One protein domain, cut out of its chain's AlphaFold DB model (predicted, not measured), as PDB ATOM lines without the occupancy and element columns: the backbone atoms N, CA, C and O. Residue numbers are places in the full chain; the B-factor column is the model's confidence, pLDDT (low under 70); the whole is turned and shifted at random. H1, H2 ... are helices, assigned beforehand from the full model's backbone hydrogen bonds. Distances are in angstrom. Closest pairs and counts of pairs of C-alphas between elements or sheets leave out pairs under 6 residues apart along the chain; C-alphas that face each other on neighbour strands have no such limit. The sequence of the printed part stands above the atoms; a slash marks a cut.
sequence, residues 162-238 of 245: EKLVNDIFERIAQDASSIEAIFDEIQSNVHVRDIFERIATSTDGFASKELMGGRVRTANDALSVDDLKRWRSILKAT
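What this domain is: This is residues 162 to 238 of the 245 residues of the protein "Aste57867_524 protein" of Aphanomyces stellatus (UniProt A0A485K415). Five short helices, mostly crossed, make a compact, rounded body in which the longest, H5, runs between two sides: the end of H1, with residues 172 to 174, and H2 pack on one side of it, H2 on its residues 225 to 229, and the short H4 packs on the other. H3 runs from the end of H2 toward H4 and comes near H5 close to its own last residues, at Ala 200 and Asp 227, and the long loop of residues 212 to 224 leads from H4 back to the start of H5. The printed part has 77 residues with five named helices, in the order H1, H2, H3, H4, H5, and no named strand; the class is all helix. The whole is compact, with a radius of gyration of the C-alphas of 11.6 A, and the C-alphas span 29 by 26 by 21 A.

Where its parts are: H5, the longest helix, holds 14 residues, 225 to 238, and measures 20.3 A from its first C-alpha at (190.749, 166.799, 182.004) to its last at (189.037, 149.022, 172.404). H1 is residues 162 to 174, begins with C-alpha 162 at (192.235, 165.813, 161.192), and is 18.7 A long. H2 is residues 179 to 188, 14.2 A long. H3 is residues 190 to 201, 16.1 A long. H4 is the shortest, residues 206 to 211, 8.3 A long.

How they stand to each other: H5 touches H1, H2 and H4. It touches H1 with 12 pairs of C-alphas within 8 A, and the two are about perpendicular at 81 degrees; H1 touches H5 with residues 172 to 174 alone, and the closest C-alphas, those of Ala 173 and Arg 232, are 4.8 A apart. H5 touches H2 with its residues 225 to 229 alone, at a steep tilt of 65 degrees, opposite ways; the closest C-alphas, those of Phe 183 and Val 225, are 6.2 A apart. H5 touches H4 with its residues 230 to 234 alone, at a steep tilt of 62 degrees, opposite ways; the closest C-alphas, those of Leu 211 and Trp 231, are 5.4 A apart. H1 and H2 form a helical hairpin, two successive helices running opposite ways at a shallow tilt of 17 degrees; they only just touch, with 3 pairs of C-alphas within 8 A, the closest being those of Ile 172 and Ile 179 at 6.4 A. H3 and H2 touch only at the corner by their link, where the closest C-alphas, those of Ile 186 and Arg 193, are 5.1 A apart. H3 and H4 also touch only at the corner, and only just, with 3 pairs of C-alphas within 8 A; the closest, those of Ala 200 and Ser 208, are 7.4 A apart. H3 is close to H5 but not clearly touching it, the closest C-alphas being those of Ala 200 and Asp 227 at 7.0 A. H4 is apart from H1 and from H2. In H1, H2, H3 and H4 every O i to N i+4 pair is within hydrogen-bond range; in H5, 9 of 10 are.

The domain as a whole: The two C-alphas farthest apart, those of Ser 177 and Asp 204, are 29.9 A apart. The printed part has no cut. The links from H1 to H2, from H2 to H3 and from H3 to H4 are tight, and the link from H4 to H5, with 13 residues, is long. The mean pLDDT of the printed part is 71.8; residue 162, residues 176 to 177, residues 198 to 221 and residues 237 to 238 are under 70, and H4 has a mean of 46.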
ATOM      1  N   GLU A 162     192.593 167.239 161.110       69.31
ATOM      2  CA  GLU A 162     192.235 165.813 161.192       69.31
ATOM      3  C   GLU A 162     193.370 164.980 161.775       69.31
ATOM      4  O   GLU A 162     193.186 164.263 162.757       69.31
ATOM      5  N   LYS A 163     194.559 165.125 161.183       71.94
ATOM      6  CA  LYS A 163     195.753 164.422 161.631       71.94
ATOM      7  C   LYS A 163     196.052 164.738 163.094       71.94
ATOM      8  O   LYS A 163     196.259 163.822 163.875       71.94
ATOM      9  N   LEU A 164     196.001 166.014 163.474       76.56
ATOM     10  CA  LEU A 164     196.258 166.439 164.847       76.56
ATOM     11  C   LEU A 164     195.237 165.859 165.838       76.56
ATOM     12  O   LEU A 164     195.625 165.375 166.895       76.56
ATOM     13  N   VAL A 165     193.945 165.855 165.499       77.31
ATOM     14  CA  VAL A 165     192.900 165.239 166.334       77.31
ATOM     15  C   VAL A 165     193.153 163.738 166.508       77.31
ATOM     16  O   VAL A 165     193.094 163.241 167.632       77.31
ATOM     17  N   ASN A 166     193.480 163.027 165.425       74.31
ATOM     18  CA  ASN A 166     193.799 161.597 165.470       74.31
ATOM     19  C   ASN A 166     195.045 161.319 166.326       74.31
ATOM     20  O   ASN A 166     194.993 160.471 167.219       74.31
ATOM     21  N   ASP A 167     196.123 162.080 166.122       80.56
ATOM     22  CA  ASP A 167     197.367 161.973 166.891       80.56
ATOM     23  C   ASP A 167     197.106 162.216 168.393       80.56
ATOM     24  O   ASP A 167     197.632 161.504 169.255       80.56
ATOM     25  N   ILE A 168     196.248 163.185 168.734       85.19
ATOM     26  CA  ILE A 168     195.836 163.447 170.119       85.19
ATOM     27  C   ILE A 168     195.069 162.251 170.700       85.19
ATOM     28  O   ILE A 168     195.389 161.811 171.807       85.19
ATOM     29  N   PHE A 169     194.098 161.681 169.979       79.75
ATOM     30  CA  PHE A 169     193.376 160.485 170.437       79.75
ATOM     31  C   PHE A 169     194.312 159.295 170.675       79.75
ATOM     32  O   PHE A 169     194.174 158.576 171.670       79.75
ATOM     33  N   GLU A 170     195.299 159.093 169.801       79.06
ATOM     34  CA  GLU A 170     196.308 158.053 169.980       79.06
ATOM     35  C   GLU A 170     197.151 158.272 171.235       79.06
ATOM     36  O   GLU A 170     197.365 157.322 171.996       79.06
ATOM     37  N   ARG A 171     197.567 159.515 171.494       86.06
ATOM     38  CA  ARG A 171     198.346 159.890 172.681       86.06
ATOM     39  C   ARG A 171     197.548 159.735 173.973       86.06
ATOM     40  O   ARG A 171     198.075 159.170 174.932       86.06
ATOM     41  N   ILE A 172     196.268 160.128 173.984       84.62
ATOM     42  CA  ILE A 172     195.353 159.895 175.119       84.62
ATOM     43  C   ILE A 172     195.295 158.398 175.452       84.62
ATOM     44  O   ILE A 172     195.298 158.018 176.624       84.62
ATOM     45  N   ALA A 173     195.277 157.527 174.440       79.88
ATOM     46  CA  ALA A 173     195.243 156.081 174.644       79.88
ATOM     47  C   ALA A 173     196.551 155.515 175.234       79.88
ATOM     48  O   ALA A 173     196.515 154.502 175.934       79.88
ATOM     49  N   GLN A 174     197.702 156.132 174.960       80.56
ATOM     50  CA  GLN A 174     199.019 155.581 175.295       80.56
ATOM     51  C   GLN A 174     199.472 155.949 176.718       80.56
ATOM     52  O   GLN A 174     199.776 155.048 177.508       80.56
ATOM     53  N   ASP A 175     199.429 157.229 177.104       74.88
ATOM     54  CA  ASP A 175     200.055 157.716 178.345       74.88
ATOM     55  C   ASP A 175     199.080 158.502 179.249       74.88
ATOM     56  O   ASP A 175     198.300 159.328 178.794       74.88
ATOM     57  N   ALA A 176     199.088 158.200 180.556       65.06
ATOM     58  CA  ALA A 176     198.300 158.942 181.552       65.06
ATOM     59  C   ALA A 176     198.985 160.232 181.991       65.06
ATOM     60  O   ALA A 176     198.296 161.189 182.323       65.06
ATOM     61  N   SER A 177     200.318 160.219 182.059       67.38
ATOM     62  CA  SER A 177     201.108 161.306 182.638       67.38
ATOM     63  C   SER A 177     201.100 162.567 181.773       67.38
ATOM     64  O   SER A 177     201.455 163.644 182.242       67.38
ATOM     65  N   SER A 178     200.641 162.440 180.527       81.81
ATOM     66  CA  SER A 178     200.527 163.521 179.560       81.81
ATOM     67  C   SER A 178     199.110 164.073 179.401       81.81
ATOM     68  O   SER A 178     198.929 164.942 178.554       81.81
ATOM     69  N   ILE A 179     198.090 163.575 180.117       87.44
ATOM     70  CA  ILE A 179     196.700 163.990 179.844       87.44
ATOM     71  C   ILE A 179     196.499 165.485 180.086       87.44
ATOM     72  O   ILE A 179     195.852 166.144 179.277       87.44
ATOM     73  N   GLU A 180     197.065 166.028 181.156       89.69
ATOM     74  CA  GLU A 180     196.994 167.451 181.470       89.69
ATOM     75  C   GLU A 180     197.665 168.293 180.367       89.69
ATOM     76  O   GLU A 180     197.067 169.240 179.867       89.69
ATOM     77  N   ALA A 181     198.841 167.881 179.881       90.38
ATOM     78  CA  ALA A 181     199.521 168.557 178.773       90.38
ATOM     79  C   ALA A 181     198.759 168.438 177.438       90.38
ATOM     80  O   ALA A 181     198.735 169.374 176.642       90.38
ATOM     81  N   ILE A 182     198.116 167.291 177.188       91.62
ATOM     82  CA  ILE A 182     197.248 167.085 176.023       91.62
ATOM     83  C   ILE A 182     196.017 167.995 176.105       91.62
ATOM     84  O   ILE A 182     195.600 168.553 175.093       91.62
ATOM     85  N   PHE A 183     195.435 168.156 177.294       92.38
ATOM     86  CA  PHE A 183     194.318 169.071 177.498       92.38
ATOM     87  C   PHE A 183     194.716 170.508 177.159       92.38
ATOM     88  O   PHE A 183     194.012 171.158 176.388       92.38
ATOM     89  N   ASP A 184     195.867 170.976 177.647       91.69
ATOM     90  CA  ASP A 184     196.378 172.315 177.335       91.69
ATOM     91  C   ASP A 184     196.624 172.503 175.827       91.69
ATOM     92  O   ASP A 184     196.278 173.541 175.256       91.69
ATOM     93  N   GLU A 185     197.149 171.478 175.147       91.62
ATOM     94  CA  GLU A 185     197.317 171.478 173.690       91.62
ATOM     95  C   GLU A 185     195.974 171.611 172.958       91.62
ATOM     96  O   GLU A 185     195.850 172.453 172.064       91.62
ATOM     97  N   ILE A 186     194.952 170.848 173.363       89.44
ATOM     98  CA  ILE A 186     193.593 170.958 172.811       89.44
ATOM     99  C   ILE A 186     193.060 172.379 173.010       89.44
ATOM    100  O   ILE A 186     192.585 172.988 172.053       89.44
ATOM    101  N   GLN A 187     193.176 172.932 174.220       89.25
ATOM    102  CA  GLN A 187     192.686 174.275 174.546       89.25
ATOM    103  C   GLN A 187     193.389 175.380 173.742       89.25
ATOM    104  O   GLN A 187     192.773 176.405 173.438       89.25
ATOM    105  N   SER A 188     194.652 175.169 173.356       88.06
ATOM    106  CA  SER A 188     195.445 176.138 172.588       88.06
ATOM    107  C   SER A 188     195.023 176.283 171.118       88.06
ATOM    108  O   SER A 188     195.338 177.293 170.485       88.06
ATOM    109  N   ASN A 189     194.297 175.307 170.562       83.00
ATOM    110  CA  ASN A 189     193.875 175.303 169.165       83.00
ATOM    111  C   ASN A 189     192.347 175.308 169.063       83.00
ATOM    112  O   ASN A 189     191.703 174.287 169.270       83.00
ATOM    113  N   VAL A 190     191.767 176.445 168.668       78.50
ATOM    114  CA  VAL A 190     190.307 176.643 168.614       78.50
ATOM    115  C   VAL A 190     189.563 175.591 167.779       78.50
ATOM    116  O   VAL A 190     188.476 175.179 168.167       78.50
ATOM    117  N   HIS A 191     190.148 175.118 166.673       74.75
ATOM    118  CA  HIS A 191     189.516 174.118 165.806       74.75
ATOM    119  C   HIS A 191     189.574 172.716 166.413       74.75
ATOM    120  O   HIS A 191     188.612 171.961 166.324       74.75
ATOM    121  N   VAL A 192     190.696 172.367 167.049       77.50
ATOM    122  CA  VAL A 192     190.824 171.098 167.779       77.50
ATOM    123  C   VAL A 192     189.918 171.118 169.008       77.50
ATOM    124  O   VAL A 192     189.174 170.167 169.225       77.50
ATOM    125  N   ARG A 193     189.911 172.216 169.771       81.50
ATOM    126  CA  ARG A 193     189.035 172.406 170.929       81.50
ATOM    127  C   ARG A 193     187.567 172.216 170.570       81.50
ATOM    128  O   ARG A 193     186.919 171.411 171.226       81.50
ATOM    129  N   ASP A 194     187.072 172.876 169.519       74.12
ATOM    130  CA  ASP A 194     185.676 172.738 169.069       74.12
ATOM    131  C   ASP A 194     185.323 171.273 168.761       74.12
ATOM    132  O   ASP A 194     184.279 170.776 169.181       74.12
ATOM    133  N   ILE A 195     186.231 170.535 168.110       73.62
ATOM    134  CA  ILE A 195     186.043 169.104 167.834       73.62
ATOM    135  C   ILE A 195     185.949 168.297 169.137       73.62
ATOM    136  O   ILE A 195     185.031 167.489 169.294       73.62
ATOM    137  N   PHE A 196     186.870 168.498 170.080       76.94
ATOM    138  CA  PHE A 196     186.885 167.754 171.342       76.94
ATOM    139  C   PHE A 196     185.700 168.112 172.252       76.94
ATOM    140  O   PHE A 196     185.093 167.215 172.837       76.94
ATOM    141  N   GLU A 197     185.329 169.389 172.345       75.44
ATOM    142  CA  GLU A 197     184.163 169.857 173.103       75.44
ATOM    143  C   GLU A 197     182.876 169.223 172.574       75.44
ATOM    144  O   GLU A 197     182.122 168.641 173.354       75.44
ATOM    145  N   ARG A 198     182.683 169.195 171.250       69.62
ATOM    146  CA  ARG A 198     181.540 168.511 170.621       69.62
ATOM    147  C   ARG A 198     181.483 167.021 170.931       69.62
ATOM    148  O   ARG A 198     180.408 166.469 171.160       69.62
ATOM    149  N   ILE A 199     182.633 166.342 170.944       69.62
ATOM    150  CA  ILE A 199     182.688 164.919 171.306       69.62
ATOM    151  C   ILE A 199     182.278 164.731 172.773       69.62
ATOM    152  O   ILE A 199     181.560 163.778 173.088       69.62
ATOM    153  N   ALA A 200     182.690 165.643 173.656       68.69
ATOM    154  CA  ALA A 200     182.403 165.583 175.083       68.69
ATOM    155  C   ALA A 200     180.942 165.897 175.434       68.69
ATOM    156  O   ALA A 200     180.419 165.290 176.369       68.69
ATOM    157  N   THR A 201     180.279 166.795 174.703       62.41
ATOM    158  CA  THR A 201     178.873 167.177 174.937       62.41
ATOM    159  C   THR A 201     177.862 166.282 174.215       62.41
ATOM    160  O   THR A 201     176.660 166.455 174.400       62.41
ATOM    161  N   SER A 202     178.312 165.316 173.407       54.84
ATOM    162  CA  SER A 202     177.428 164.433 172.637       54.84
ATOM    163  C   SER A 202     176.557 163.559 173.552       54.84
ATOM    164  O   SER A 202     177.063 162.706 174.282       54.84
ATOM    165  N   THR A 203     175.234 163.721 173.488       48.78
ATOM    166  CA  THR A 203     174.279 162.961 174.311       48.78
ATOM    167  C   THR A 203     173.929 161.595 173.720       48.78
ATOM    168  O   THR A 203     173.709 160.657 174.481       48.78
ATOM    169  N   ASP A 204     173.988 161.420 172.391       47.41
ATOM    170  CA  ASP A 204     173.316 160.284 171.741       47.41
ATOM    171  C   ASP A 204     174.096 159.601 170.612       47.41
ATOM    172  O   ASP A 204     173.695 159.560 169.454       47.41
ATOM    173  N   GLY A 205     175.194 158.929 170.945       44.47
ATOM    174  CA  GLY A 205     175.620 157.850 170.057       44.47
ATOM    175  C   GLY A 205     176.754 156.997 170.580       44.47
ATOM    176  O   GLY A 205     177.144 157.099 171.742       44.47
ATOM    177  N   PHE A 206     177.237 156.127 169.698       39.84
ATOM    178  CA  PHE A 206     178.166 155.042 170.003       39.84
ATOM    179  C   PHE A 206     179.344 155.514 170.865       39.84
ATOM    180  O   PHE A 206     179.521 155.030 171.980       39.84
ATOM    181  N   ALA A 207     180.031 156.578 170.444       43.47
ATOM    182  CA  ALA A 207     181.162 157.085 171.201       43.47
ATOM    183  C   ALA A 207     180.790 157.787 172.525       43.47
ATOM    184  O   ALA A 207     181.646 157.832 173.367       43.47
ATOM    185  N   SER A 208     179.587 158.299 172.823       45.38
ATOM    186  CA  SER A 208     179.275 158.925 174.135       45.38
ATOM    187  C   SER A 208     178.671 157.917 175.096       45.38
ATOM    188  O   SER A 208     178.927 157.979 176.296       45.38
ATOM    189  N   LYS A 209     177.951 156.917 174.582       48.41
ATOM    190  CA  LYS A 209     177.591 155.744 175.378       48.41
ATOM    191  C   LYS A 209     178.833 154.949 175.777       48.41
ATOM    192  O   LYS A 209     178.933 154.594 176.948       48.41
ATOM    193  N   GLU A 210     179.797 154.757 174.874       50.94
ATOM    194  CA  GLU A 210     181.083 154.140 175.222       50.94
ATOM    195  C   GLU A 210     181.976 155.086 176.039       50.94
ATOM    196  O   GLU A 210     182.370 154.724 177.143       50.94
ATOM    197  N   LEU A 211     182.248 156.315 175.585       50.53
ATOM    198  CA  LEU A 211     183.198 157.224 176.250       50.53
ATOM    199  C   LEU A 211     182.701 157.865 177.531       50.53
ATOM    200  O   LEU A 211     183.457 158.033 178.486       50.53
ATOM    201  N   MET A 212     181.447 158.304 177.521       52.28
ATOM    202  CA  MET A 212     180.855 159.130 178.573       52.28
ATOM    203  C   MET A 212     179.963 158.301 179.497       52.28
ATOM    204  O   MET A 212     179.411 158.850 180.454       52.28
ATOM    205  N   GLY A 213     179.848 156.986 179.241       53.28
ATOM    206  CA  GLY A 213     179.094 155.996 180.016       53.28
ATOM    207  C   GLY A 213     177.773 156.528 180.556       53.28
ATOM    208  O   GLY A 213     177.545 156.490 181.763       53.28
ATOM    209  N   GLY A 214     176.952 157.079 179.658       52.09
ATOM    210  CA  GLY A 214     175.570 157.475 179.941       52.09
ATOM    211  C   GLY A 214     175.368 158.827 180.632       52.09
ATOM    212  O   GLY A 214     174.262 159.090 181.098       52.09
ATOM    213  N   ARG A 215     176.387 159.694 180.729       52.31
ATOM    214  CA  ARG A 215     176.212 161.043 181.295       52.31
ATOM    215  C   ARG A 215     175.529 161.967 180.277       52.31
ATOM    216  O   ARG A 215     176.060 162.169 179.190       52.31
ATOM    217  N   VAL A 216     174.386 162.544 180.646       54.59
ATOM    218  CA  VAL A 216     173.727 163.614 179.879       54.59
ATOM    219  C   VAL A 216     174.452 164.923 180.194       54.59
ATOM    220  O   VAL A 216     174.461 165.347 181.349       54.59
ATOM    221  N   ARG A 217     175.104 165.525 179.195       58.22
ATOM    222  CA  ARG A 217     175.713 166.860 179.290       58.22
ATOM    223  C   ARG A 217     174.838 167.883 178.579       58.22
ATOM    224  O   ARG A 217     174.092 167.537 177.668       58.22
ATOM    225  N   THR A 218     174.927 169.135 179.004       55.88
ATOM    226  CA  THR A 218     174.272 170.271 178.343       55.88
ATOM    227  C   THR A 218     175.266 171.017 177.453       55.88
ATOM    228  O   THR A 218     176.476 170.869 177.611       55.88
ATOM    229  N   ALA A 219     174.772 171.872 176.553       52.31
ATOM    230  CA  ALA A 219     175.610 172.709 175.683       52.31
ATOM    231  C   ALA A 219     176.567 173.665 176.438       52.31
ATOM    232  O   ALA A 219     177.455 174.243 175.823       52.31
ATOM    233  N   ASN A 220     176.403 173.823 177.758       54.88
ATOM    234  CA  ASN A 220     177.241 174.675 178.605       54.88
ATOM    235  C   ASN A 220     178.371 173.915 179.321       54.88
ATOM    236  O   ASN A 220     179.187 174.534 180.004       54.88
ATOM    237  N   ASP A 221     178.422 172.587 179.210       64.94
ATOM    238  CA  ASP A 221     179.437 171.795 179.891       64.94
ATOM    239  C   ASP A 221     180.734 171.749 179.065       64.94
ATOM    240  O   ASP A 221     180.840 170.995 178.099       64.94
ATOM    241  N   ALA A 222     181.744 172.526 179.464       74.94
ATOM    242  CA  ALA A 222     183.041 172.561 178.783       74.94
ATOM    243  C   ALA A 222     183.824 171.236 178.895       74.94
ATOM    244  O   ALA A 222     183.690 170.491 179.875       74.94
ATOM    245  N   LEU A 223     184.692 170.962 177.915       82.56
ATOM    246  CA  LEU A 223     185.649 169.851 177.969       82.56
ATOM    247  C   LEU A 223     186.522 169.959 179.228       82.56
ATOM    248  O   LEU A 223     187.028 171.031 179.553       82.56
ATOM    249  N   SER A 224     186.745 168.837 179.908       86.25
ATOM    250  CA  SER A 224     187.560 168.761 181.123       86.25
ATOM    251  C   SER A 224     188.648 167.689 181.028       86.25
ATOM    252  O   SER A 224     188.526 166.716 180.287       86.25
ATOM    253  N   VAL A 225     189.698 167.823 181.841       87.38
ATOM    254  CA  VAL A 225     190.749 166.799 182.004       87.38
ATOM    255  C   VAL A 225     190.161 165.433 182.394       87.38
ATOM    256  O   VAL A 225     190.654 164.393 181.952       87.38
ATOM    257  N   ASP A 226     189.084 165.416 183.181       84.19
ATOM    258  CA  ASP A 226     188.406 164.181 183.591       84.19
ATOM    259  C   ASP A 226     187.731 163.462 182.417       84.19
ATOM    260  O   ASP A 226     187.714 162.228 182.383       84.19
ATOM    261  N   ASP A 227     187.244 164.209 181.418       81.75
ATOM    262  CA  ASP A 227     186.719 163.623 180.181       81.75
ATOM    263  C   ASP A 227     187.826 162.852 179.453       81.75
ATOM    264  O   ASP A 227     187.649 161.681 179.118       81.75
ATOM    265  N   LEU A 228     189.011 163.452 179.303       86.00
ATOM    266  CA  LEU A 228     190.157 162.807 178.652       86.00
ATOM    267  C   LEU A 228     190.635 161.571 179.430       86.00
ATOM    268  O   LEU A 228     190.917 160.528 178.830       86.00
ATOM    269  N   LYS A 229     190.693 161.647 180.768       84.94
ATOM    270  CA  LYS A 229     191.030 160.498 181.637       84.94
ATOM    271  C   LYS A 229     190.060 159.344 181.439       84.94
ATOM    272  O   LYS A 229     190.473 158.181 181.401       84.94
ATOM    273  N   ARG A 230     188.775 159.653 181.281       78.31
ATOM    274  CA  ARG A 230     187.754 158.655 180.990       78.31
ATOM    275  C   ARG A 230     187.941 158.067 179.599       78.31
ATOM    276  O   ARG A 230     187.973 156.844 179.468       78.31
ATOM    277  N   TRP A 231     188.141 158.911 178.588       79.44
ATOM    278  CA  TRP A 231     188.323 158.465 177.210       79.44
ATOM    279  C   TRP A 231     189.496 157.517 177.055       79.44
ATOM    280  O   TRP A 231     189.363 156.488 176.398       79.44
ATOM    281  N   ARG A 232     190.604 157.787 177.747       80.81
ATOM    282  CA  ARG A 232     191.747 156.876 177.814       80.81
ATOM    283  C   ARG A 232     191.355 155.457 178.223       80.81
ATOM    284  O   ARG A 232     191.825 154.507 177.604       80.81
ATOM    285  N   SER A 233     190.522 155.296 179.249       74.06
ATOM    286  CA  SER A 233     190.114 153.969 179.737       74.06
ATOM    287  C   SER A 233     189.367 153.169 178.664       74.06
ATOM    288  O   SER A 233     189.633 151.980 178.488       74.06
ATOM    289  N   ILE A 234     188.499 153.828 177.893       70.06
ATOM    290  CA  ILE A 234     187.756 153.211 176.783       70.06
ATOM    291  C   ILE A 234     188.646 152.952 175.563       70.06
ATOM    292  O   ILE A 234     188.606 151.867 174.982       70.06
ATOM    293  N   LEU A 235     189.491 153.916 175.197       73.06
ATOM    294  CA  LEU A 235     190.453 153.794 174.097       73.06
ATOM    295  C   LEU A 235     191.438 152.638 174.318       73.06
ATOM    296  O   LEU A 235     191.797 151.926 173.382       73.06
ATOM    297  N   LYS A 236     191.864 152.420 175.567       72.56
ATOM    298  CA  LYS A 236     192.695 151.267 175.930       72.56
ATOM    299  C   LYS A 236     191.943 149.951 175.765       72.56
ATOM    300  O   LYS A 236     192.490 149.037 175.159       72.56
ATOM    301  N   ALA A 237     190.704 149.877 176.252       65.88
ATOM    302  CA  ALA A 237     189.879 148.674 176.160       65.88
ATOM    303  C   ALA A 237     189.600 148.266 174.700       65.88
ATOM    304  O   ALA A 237     189.730 147.094 174.350       65.88
ATOM    305  N   THR A 238     189.295 149.241 173.838       61.56
ATOM    306  CA  THR A 238     189.037 149.022 172.404       61.56
ATOM    307  C   THR A 238     190.285 148.593 171.632       61.56
ATOM    308  O   THR A 238     190.194 147.685 170.813       61.56
TER     309      THR A 238